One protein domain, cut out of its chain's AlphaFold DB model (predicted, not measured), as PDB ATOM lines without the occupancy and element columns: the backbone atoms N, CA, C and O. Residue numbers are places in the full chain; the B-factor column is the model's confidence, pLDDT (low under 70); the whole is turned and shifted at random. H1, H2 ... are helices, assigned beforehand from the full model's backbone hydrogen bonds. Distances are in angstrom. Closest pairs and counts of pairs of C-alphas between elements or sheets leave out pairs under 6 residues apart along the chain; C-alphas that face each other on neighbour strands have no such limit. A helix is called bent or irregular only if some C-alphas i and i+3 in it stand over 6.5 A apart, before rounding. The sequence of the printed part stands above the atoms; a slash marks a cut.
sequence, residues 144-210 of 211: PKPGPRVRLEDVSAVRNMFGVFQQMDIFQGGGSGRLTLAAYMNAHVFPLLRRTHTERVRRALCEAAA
ATOM      1  N   PRO A 144      53.838  56.484   5.865       61.28
ATOM      2  CA  PRO A 144      53.018  56.801   4.704       61.28
ATOM      3  C   PRO A 144      53.108  58.288   4.353       61.28
ATOM      4  O   PRO A 144      52.965  59.148   5.219       61.28
ATOM      5  N   LYS A 145      53.222  58.620   3.061       62.62
ATOM      6  CA  LYS A 145      52.913  59.984   2.609       62.62
ATOM      7  C   LYS A 145      51.405  60.243   2.794       62.62
ATOM      8  O   LYS A 145      50.622  59.383   2.361       62.62
ATOM      9  N   PRO A 146      50.990  61.404   3.345       60.62
ATOM     10  CA  PRO A 146      49.580  61.758   3.503       60.62
ATOM     11  C   PRO A 146      48.808  61.615   2.185       60.62
ATOM     12  O   PRO A 146      49.334  61.915   1.111       60.62
ATOM     13  N   GLY A 147      47.572  61.128   2.256       65.25
ATOM     14  CA  GLY A 147      46.709  60.914   1.096       65.25
ATOM     15  C   GLY A 147      45.261  60.629   1.509       65.25
ATOM     16  O   GLY A 147      44.983  60.521   2.705       65.25
ATOM     17  N   PRO A 148      44.329  60.533   0.544       68.44
ATOM     18  CA  PRO A 148      42.925  60.245   0.828       68.44
ATOM     19  C   PRO A 148      42.747  58.887   1.528       68.44
ATOM     20  O   PRO A 148      43.563  57.978   1.370       68.44
ATOM     21  N   ARG A 149      41.680  58.763   2.332       73.25
ATOM     22  CA  ARG A 149      41.367  57.540   3.093       73.25
ATOM     23  C   ARG A 149      41.083  56.369   2.150       73.25
ATOM     24  O   ARG A 149      40.255  56.507   1.257       73.25
ATOM     25  N   VAL A 150      41.691  55.218   2.439       81.44
ATOM     26  CA  VAL A 150      41.453  53.952   1.727       81.44
ATOM     27  C   VAL A 150      40.041  53.434   1.992       81.44
ATOM     28  O   VAL A 150      39.563  53.440   3.136       81.44
ATOM     29  N   ARG A 151      39.382  52.969   0.935       83.69
ATOM     30  CA  ARG A 151      38.010  52.460   0.933       83.69
ATOM     31  C   ARG A 151      37.954  51.008   0.456       83.69
ATOM     32  O   ARG A 151      38.908  50.460  -0.076       83.69
ATOM     33  N   LEU A 152      36.798  50.370   0.643       84.44
ATOM     34  CA  LEU A 152      36.566  49.006   0.151       84.44
ATOM     35  C   LEU A 152      36.607  48.904  -1.378       84.44
ATOM     36  O   LEU A 152      36.957  47.853  -1.897       84.44
ATOM     37  N   GLU A 153      36.270  49.980  -2.089       85.69
ATOM     38  CA  GLU A 153      36.379  50.039  -3.552       85.69
ATOM     39  C   GLU A 153      37.827  49.849  -4.028       85.69
ATOM     40  O   GLU A 153      38.051  49.138  -5.006       85.69
ATOM     41  N   ASP A 154      38.805  50.361  -3.273       85.62
ATOM     42  CA  ASP A 154      40.228  50.140  -3.544       85.62
ATOM     43  C   ASP A 154      40.606  48.659  -3.373       85.62
ATOM     44  O   ASP A 154      41.344  48.108  -4.185       85.62
ATOM     45  N   VAL A 155      40.058  47.983  -2.352       86.62
ATOM     46  CA  VAL A 155      40.282  46.542  -2.117       86.62
ATOM     47  C   VAL A 155      39.732  45.709  -3.275       86.62
ATOM     48  O   VAL A 155      40.413  44.813  -3.773       86.62
ATOM     49  N   SER A 156      38.519  46.022  -3.735       88.94
ATOM     50  CA  SER A 156      37.913  45.349  -4.886       88.94
ATOM     51  C   SER A 156      38.725  45.560  -6.166       88.94
ATOM     52  O   SER A 156      38.895  44.623  -6.941       88.94
ATOM     53  N   ALA A 157      39.262  46.766  -6.381       87.94
ATOM     54  CA  ALA A 157      40.123  47.053  -7.527       87.94
ATOM     55  C   ALA A 157      41.418  46.223  -7.500       87.94
ATOM     56  O   ALA A 157      41.821  45.696  -8.538       87.94
ATOM     57  N   VAL A 158      42.027  46.064  -6.319       89.62
ATOM     58  CA  VAL A 158      43.212  45.214  -6.129       89.62
ATOM     59  C   VAL A 158      42.892  43.752  -6.449       89.62
ATOM     60  O   VAL A 158      43.568  43.178  -7.300       89.62
ATOM     61  N   ARG A 159      41.823  43.176  -5.876       91.94
ATOM     62  CA  ARG A 159      41.403  41.788  -6.179       91.94
ATOM     63  C   ARG A 159      41.156  41.555  -7.665       91.94
ATOM     64  O   ARG A 159      41.635  40.578  -8.233       91.94
ATOM     65  N   ASN A 160      40.441  42.472  -8.315       92.69
ATOM     66  CA  ASN A 160      40.154  42.355  -9.743       92.69
ATOM     67  C   ASN A 160      41.442  42.329 -10.577       92.69
ATOM     68  O   ASN A 160      41.549  41.531 -11.506       92.69
ATOM     69  N   MET A 161      42.430  43.165 -10.239       91.75
ATOM     70  CA  MET A 161      43.713  43.179 -10.946       91.75
ATOM     71  C   MET A 161      44.526  41.900 -10.692       91.75
ATOM     72  O   MET A 161      45.114  41.362 -11.628       91.75
ATOM     73  N   PHE A 162      44.529  41.369  -9.466       89.44
ATOM     74  CA  PHE A 162      45.157  40.074  -9.171       89.44
ATOM     75  C   PHE A 162      44.525  38.928  -9.966       89.44
ATOM     76  O   PHE A 162      45.256  38.117 -10.531       89.44
ATOM     77  N   GLY A 163      43.199  38.927 -10.140       90.62
ATOM     78  CA  GLY A 163      42.524  37.983 -11.034       90.62
ATOM     79  C   GLY A 163      43.039  38.043 -12.480       90.62
ATOM     80  O   GLY A 163      43.210  37.004 -13.119       90.62
ATOM     81  N   VAL A 164      43.366  39.237 -12.991       89.88
ATOM     82  CA  VAL A 164      43.985  39.401 -14.322       89.88
ATOM     83  C   VAL A 164      45.403  38.821 -14.351       89.88
ATOM     84  O   VAL A 164      45.758  38.129 -15.307       89.88
ATOM     85  N   PHE A 165      46.213  39.051 -13.313       87.88
ATOM     86  CA  PHE A 165      47.561  38.478 -13.232       87.88
ATOM     87  C   PHE A 165      47.544  36.951 -13.122       87.88
ATOM     88  O   PHE A 165      48.342  36.301 -13.794       87.88
ATOM     89  N   GLN A 166      46.617  36.377 -12.353       87.00
ATOM     90  CA  GLN A 166      46.432  34.926 -12.260       87.00
ATOM     91  C   GLN A 166      46.036  34.324 -13.614       87.00
ATOM     92  O   GLN A 166      46.600  33.317 -14.034       87.00
ATOM     93  N   GLN A 167      45.119  34.961 -14.352       88.25
ATOM     94  CA  GLN A 167      44.795  34.527 -15.714       88.25
ATOM     95  C   GLN A 167      46.022  34.592 -16.630       88.25
ATOM     96  O   GLN A 167      46.294  33.644 -17.366       88.25
ATOM     97  N   MET A 168      46.789  35.681 -16.572       84.19
ATOM     98  CA  MET A 168      48.007  35.835 -17.370       84.19
ATOM     99  C   MET A 168      49.058  34.762 -17.039       84.19
ATOM    100  O   MET A 168      49.666  34.218 -17.960       84.19
ATOM    101  N   ASP A 169      49.235  34.424 -15.759       81.69
ATOM    102  CA  ASP A 169      50.112  33.341 -15.292       81.69
ATOM    103  C   ASP A 169      49.685  31.978 -15.860       81.69
ATOM    104  O   ASP A 169      50.508  31.260 -16.429       81.69
ATOM    105  N   ILE A 170      48.383  31.670 -15.818       83.81
ATOM    106  CA  ILE A 170      47.816  30.430 -16.372       83.81
ATOM    107  C   ILE A 170      48.030  30.339 -17.892       83.81
ATOM    108  O   ILE A 170      48.400  29.280 -18.399       83.81
ATOM    109  N   PHE A 171      47.789  31.426 -18.634       79.81
ATOM    110  CA  PHE A 171      47.827  31.401 -20.101       79.81
ATOM    111  C   PHE A 171      49.230  31.559 -20.700       79.81
ATOM    112  O   PHE A 171      49.464  31.084 -21.811       79.81
ATOM    113  N   GLN A 172      50.151  32.245 -20.015       73.94
ATOM    114  CA  GLN A 172      51.463  32.622 -20.567       73.94
ATOM    115  C   GLN A 172      52.656  32.132 -19.731       73.94
ATOM    116  O   GLN A 172      53.802  32.394 -20.105       73.94
ATOM    117  N   GLY A 173      52.403  31.439 -18.616       67.25
ATOM    118  CA  GLY A 173      53.410  31.032 -17.638       67.25
ATOM    119  C   GLY A 173      53.924  32.197 -16.778       67.25
ATOM    120  O   GLY A 173      53.955  33.356 -17.200       67.25
ATOM    121  N   GLY A 174      54.406  31.893 -15.569       66.06
ATOM    122  CA  GLY A 174      54.703  32.905 -14.538       66.06
ATOM    123  C   GLY A 174      55.876  33.848 -14.754       66.06
ATOM    124  O   GLY A 174      56.150  34.703 -13.910       66.06
ATOM    125  N   GLY A 175      56.567  33.754 -15.889       64.06
ATOM    126  CA  GLY A 175      57.575  34.739 -16.280       64.06
ATOM    127  C   GLY A 175      56.973  36.015 -16.874       64.06
ATOM    128  O   GLY A 175      57.490  37.107 -16.637       64.06
ATOM    129  N   SER A 176      55.872  35.892 -17.619       68.56
ATOM    130  CA  SER A 176      55.426  36.917 -18.573       68.56
ATOM    131  C   SER A 176      54.797  38.150 -17.910       68.56
ATOM    132  O   SER A 176      54.937  39.263 -18.410       68.56
ATOM    133  N   GLY A 177      54.140  37.983 -16.758       73.94
ATOM    134  CA  GLY A 177      53.474  39.074 -16.032       73.94
ATOM    135  C   GLY A 177      54.276  39.659 -14.866       73.94
ATOM    136  O   GLY A 177      53.874  40.670 -14.290       73.94
ATOM    137  N   ARG A 178      55.409  39.048 -14.498       75.88
ATOM    138  CA  ARG A 178      56.067  39.292 -13.203       75.88
ATOM    139  C   ARG A 178      56.540  40.733 -13.014       75.88
ATOM    140  O   ARG A 178      56.377  41.290 -11.930       75.88
ATOM    141  N   LEU A 179      57.109  41.351 -14.053       74.94
ATOM    142  CA  LEU A 179      57.564  42.747 -13.993       74.94
ATOM    143  C   LEU A 179      56.386  43.720 -13.859       74.94
ATOM    144  O   LEU A 179      56.450  44.661 -13.070       74.94
ATOM    145  N   THR A 180      55.293  43.461 -14.575       82.06
ATOM    146  CA  THR A 180      54.069  44.270 -14.515       82.06
ATOM    147  C   THR A 180      53.385  44.148 -13.155       82.06
ATOM    148  O   THR A 180      52.999  45.161 -12.574       82.06
ATOM    149  N   LEU A 181      53.300  42.933 -12.603       83.69
ATOM    150  CA  LEU A 181      52.796  42.692 -11.250       83.69
ATOM    151  C   LEU A 181      53.645  43.425 -10.205       83.69
ATOM    152  O   LEU A 181      53.104  44.117  -9.344       83.69
ATOM    153  N   ALA A 182      54.974  43.342 -10.306       79.19
ATOM    154  CA  ALA A 182      55.875  44.057  -9.406       79.19
ATOM    155  C   ALA A 182      55.694  45.584  -9.496       79.19
ATOM    156  O   ALA A 182      55.691  46.269  -8.470       79.19
ATOM    157  N   ALA A 183      55.504  46.128 -10.701       74.50
ATOM    158  CA  ALA A 183      55.213  47.547 -10.891       74.50
ATOM    159  C   ALA A 183      53.866  47.942 -10.260       74.50
ATOM    160  O   ALA A 183      53.802  48.941  -9.540       74.50
ATOM    161  N   TYR A 184      52.816  47.138 -10.455       84.38
ATOM    162  CA  TYR A 184      51.495  47.371  -9.867       84.38
ATOM    163  C   TYR A 184      51.526  47.337  -8.333       84.38
ATOM    164  O   TYR A 184      51.002  48.240  -7.678       84.38
ATOM    165  N   MET A 185      52.212  46.350  -7.753       83.19
ATOM    166  CA  MET A 185      52.400  46.235  -6.304       83.19
ATOM    167  C   MET A 185      53.044  47.492  -5.710       83.19
ATOM    168  O   MET A 185      52.528  48.061  -4.745       83.19
ATOM    169  N   ASN A 186      54.125  47.972  -6.333       76.38
ATOM    170  CA  ASN A 186      54.850  49.157  -5.874       76.38
ATOM    171  C   ASN A 186      54.056  50.459  -6.048       76.38
ATOM    172  O   ASN A 186      54.073  51.313  -5.160       76.38
ATOM    173  N   ALA A 187      53.378  50.624  -7.184       79.00
ATOM    174  CA  ALA A 187      52.698  51.871  -7.523       79.00
ATOM    175  C   ALA A 187      51.295  51.994  -6.906       79.00
ATOM    176  O   ALA A 187      50.853  53.113  -6.636       79.00
ATOM    177  N   HIS A 188      50.601  50.876  -6.668       83.25
ATOM    178  CA  HIS A 188      49.187  50.875  -6.281       83.25
ATOM    179  C   HIS A 188      48.912  50.157  -4.956       83.25
ATOM    180  O   HIS A 188      48.248  50.734  -4.098       83.25
ATOM    181  N   VAL A 189      49.447  48.954  -4.727       84.88
ATOM    182  CA  VAL A 189      49.092  48.157  -3.534       84.88
ATOM    183  C   VAL A 189      49.795  48.662  -2.267       84.88
ATOM    184  O   VAL A 189      49.137  48.948  -1.263       84.88
ATOM    185  N   PHE A 190      51.120  48.844  -2.293       81.75
ATOM    186  CA  PHE A 190      51.873  49.298  -1.112       81.75
ATOM    187  C   PHE A 190      51.461  50.685  -0.598       81.75
ATOM    188  O   PHE A 190      51.350  50.854   0.622       81.75
ATOM    189  N   PRO A 191      51.175  51.685  -1.457       80.19
ATOM    190  CA  PRO A 191      50.653  52.964  -0.989       80.19
ATOM    191  C   PRO A 191      49.316  52.848  -0.246       80.19
ATOM    192  O   PRO A 191      49.110  53.574   0.729       80.19
ATOM    193  N   LEU A 192      48.424  51.944  -0.667       83.00
ATOM    194  CA  LEU A 192      47.147  51.709   0.013       83.00
ATOM    195  C   LEU A 192      47.363  51.040   1.377       83.00
ATOM    196  O   LEU A 192      46.819  51.505   2.380       83.00
ATOM    197  N   LEU A 193      48.223  50.018   1.451       79.38
ATOM    198  CA  LEU A 193      48.543  49.336   2.713       79.38
ATOM    199  C   LEU A 193      49.091  50.309   3.765       79.38
ATOM    200  O   LEU A 193      48.659  50.280   4.916       79.38
ATOM    201  N   ARG A 194      49.955  51.242   3.351       75.56
ATOM    202  CA  ARG A 194      50.499  52.297   4.219       75.56
ATOM    203  C   ARG A 194      49.427  53.280   4.721       75.56
ATOM    204  O   ARG A 194      49.508  53.769   5.839       75.56
ATOM    205  N   ARG A 195      48.409  53.590   3.917       75.56
ATOM    206  CA  ARG A 195      47.395  54.622   4.230       75.56
ATOM    207  C   ARG A 195      46.145  54.084   4.923       75.56
ATOM    208  O   ARG A 195      45.203  54.838   5.169       75.56
ATOM    209  N   THR A 196      46.071  52.786   5.194       64.56
ATOM    210  CA  THR A 196      44.836  52.206   5.716       64.56
ATOM    211  C   THR A 196      44.715  52.441   7.217       64.56
ATOM    212  O   THR A 196      45.547  52.001   8.000       64.56
ATOM    213  N   HIS A 197      43.642  53.117   7.630       66.12
ATOM    214  CA  HIS A 197      43.460  53.549   9.021       66.12
ATOM    215  C   HIS A 197      42.443  52.718   9.816       66.12
ATOM    216  O   HIS A 197      42.355  52.869  11.029       66.12
ATOM    217  N   THR A 198      41.655  51.860   9.156       78.69
ATOM    218  CA  THR A 198      40.685  50.989   9.842       78.69
ATOM    219  C   THR A 198      41.095  49.531   9.715       78.69
ATOM    220  O   THR A 198      41.439  49.072   8.627       78.69
ATOM    221  N   GLU A 199      41.010  48.790  10.818       78.94
ATOM    222  CA  GLU A 199      41.429  47.385  10.894       78.94
ATOM    223  C   GLU A 199      40.706  46.493   9.874       78.94
ATOM    224  O   GLU A 199      41.317  45.637   9.238       78.94
ATOM    225  N   ARG A 200      39.409  46.742   9.651       83.44
ATOM    226  CA  ARG A 200      38.593  45.990   8.688       83.44
ATOM    227  C   ARG A 200      39.098  46.142   7.253       83.44
ATOM    228  O   ARG A 200      39.215  45.151   6.542       83.44
ATOM    229  N   VAL A 201      39.383  47.375   6.829       81.44
ATOM    230  CA  VAL A 201      39.890  47.645   5.474       81.44
ATOM    231  C   VAL A 201      41.330  47.158   5.347       81.44
ATOM    232  O   VAL A 201      41.685  46.596   4.318       81.44
ATOM    233  N   ARG A 202      42.135  47.289   6.411       79.75
ATOM    234  CA  ARG A 202      43.525  46.819   6.441       79.75
ATOM    235  C   ARG A 202      43.591  45.313   6.219       79.75
ATOM    236  O   ARG A 202      44.340  44.864   5.363       79.75
ATOM    237  N   ARG A 203      42.768  44.544   6.940       83.75
ATOM    238  CA  ARG A 203      42.689  43.087   6.790       83.75
ATOM    239  C   ARG A 203      42.245  42.680   5.387       83.75
ATOM    240  O   ARG A 203      42.930  41.886   4.761       83.75
ATOM    241  N   ALA A 204      41.164  43.275   4.882       85.69
ATOM    242  CA  ALA A 204      40.654  42.964   3.548       85.69
ATOM    243  C   ALA A 204      41.678  43.283   2.441       85.69
ATOM    244  O   ALA A 204      41.808  42.528   1.482       85.69
ATOM    245  N   LEU A 205      42.440  44.371   2.588       84.00
ATOM    246  CA  LEU A 205      43.505  44.731   1.654       84.00
ATOM    247  C   LEU A 205      44.721  43.795   1.760       84.00
ATOM    248  O   LEU A 205      45.295  43.442   0.737       84.00
ATOM    249  N   CYS A 206      45.106  43.373   2.970       83.06
ATOM    250  CA  CYS A 206      46.156  42.368   3.165       83.06
ATOM    251  C   CYS A 206      45.771  41.011   2.561       83.06
ATOM    252  O   CYS A 206      46.619  40.375   1.951       83.06
ATOM    253  N   GLU A 207      44.512  40.588   2.709       85.50
ATOM    254  CA  GLU A 207      43.989  39.374   2.071       85.50
ATOM    255  C   GLU A 207      44.058  39.488   0.545       85.50
ATOM    256  O   GLU A 207      44.613  38.611  -0.099       85.50
ATOM    257  N   ALA A 208      43.581  40.602  -0.022       85.62
ATOM    258  CA  ALA A 208      43.624  40.842  -1.465       85.62
ATOM    259  C   ALA A 208      45.050  40.900  -2.041       85.62
ATOM    260  O   ALA A 208      45.256  40.538  -3.189       85.62
ATOM    261  N   ALA A 209      46.029  41.379  -1.269       81.25
ATOM    262  CA  ALA A 209      47.428  41.457  -1.695       81.25
ATOM    263  C   ALA A 209      48.191  40.123  -1.574       81.25
ATOM    264  O   ALA A 209      49.327  40.042  -2.039       81.25
ATOM    265  N   ALA A 210      47.608  39.128  -0.898       79.31
ATOM    266  CA  ALA A 210      48.188  37.803  -0.688       79.31
ATOM    267  C   ALA A 210      47.577  36.715  -1.598       79.31
ATOM    268  O   ALA A 210      48.012  35.566  -1.513       79.31
TER     269      ALA A 210
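Overview. This is residues 144 to 210 of the 211 residues of an uncharacterized protein of Streptomyces sp. M56 (UniProt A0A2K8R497). The longest helix, H1, and the nearly antiparallel H2 make a long helical hairpin, and the short H3 folds back beside the first part of H1, giving a small up-and-down bundle of three helices with few contacts to H2. Residues 144 to 151 run across the end of the bundle where H2 ends and H1 begins. The printed part has 67 residues with three named helices, in the order H1, H2, H3, and no named strand; its class is all helix. It is elongated, 37 by 21 by 15 A, and only just compact, close to loose, with a radius of gyration of the C-alphas of 12.7 A.

Arrangement. H1, residues 152 to 172, touches H3, residues 199 to 208, with 9 pairs of C-alphas within 8 A. Their closest C-alphas, those of Val 155 and Leu 205, are 5.3 A apart, and they run the same way at a shallow tilt of 12 degrees. H1 and H2, residues 178 to 195, are a helical hairpin and only just touch, with 3 such pairs; the closest C-alphas, of Phe 165 and Leu 181, are 7.0 A apart, at a shallow tilt of 14 degrees, opposite ways. H2 and H3, also a helical hairpin, only just touch, with 3 pairs and with residue 193 alone of H2; the closest C-alphas, of Leu 193 and Arg 202, are 6.7 A apart, at a shallow tilt of 4 degrees, opposite ways. In H1 and H3 each O i to N i+4 pair is within hydrogen-bond range; in H2 11 of 14 are.

Along the chain. H1 is 30.3 A long from C-alpha 152 at (36.566, 49.006, 0.151) to C-alpha 172 at (51.463, 32.622, -20.567). H2 measures 24.8 A, with a kink of 34 degrees near residue 185; it is irregular, but only just, with C-alphas 187 and 190 7.0 A apart. H3 measures 14.2 A and ends at C-alpha 208, (43.624, 40.842, -1.465).

Size, cuts and confidence. The C-alphas farthest apart, of Pro 146 and Phe 171, are 38.5 A apart. The printed part has no cut, and both links, H1 to H2 and H2 to H3, are tight. Mean pLDDT of the printed part is 79.9; residues 144 to 148, 173 to 176 and 196 to 197 are under 70.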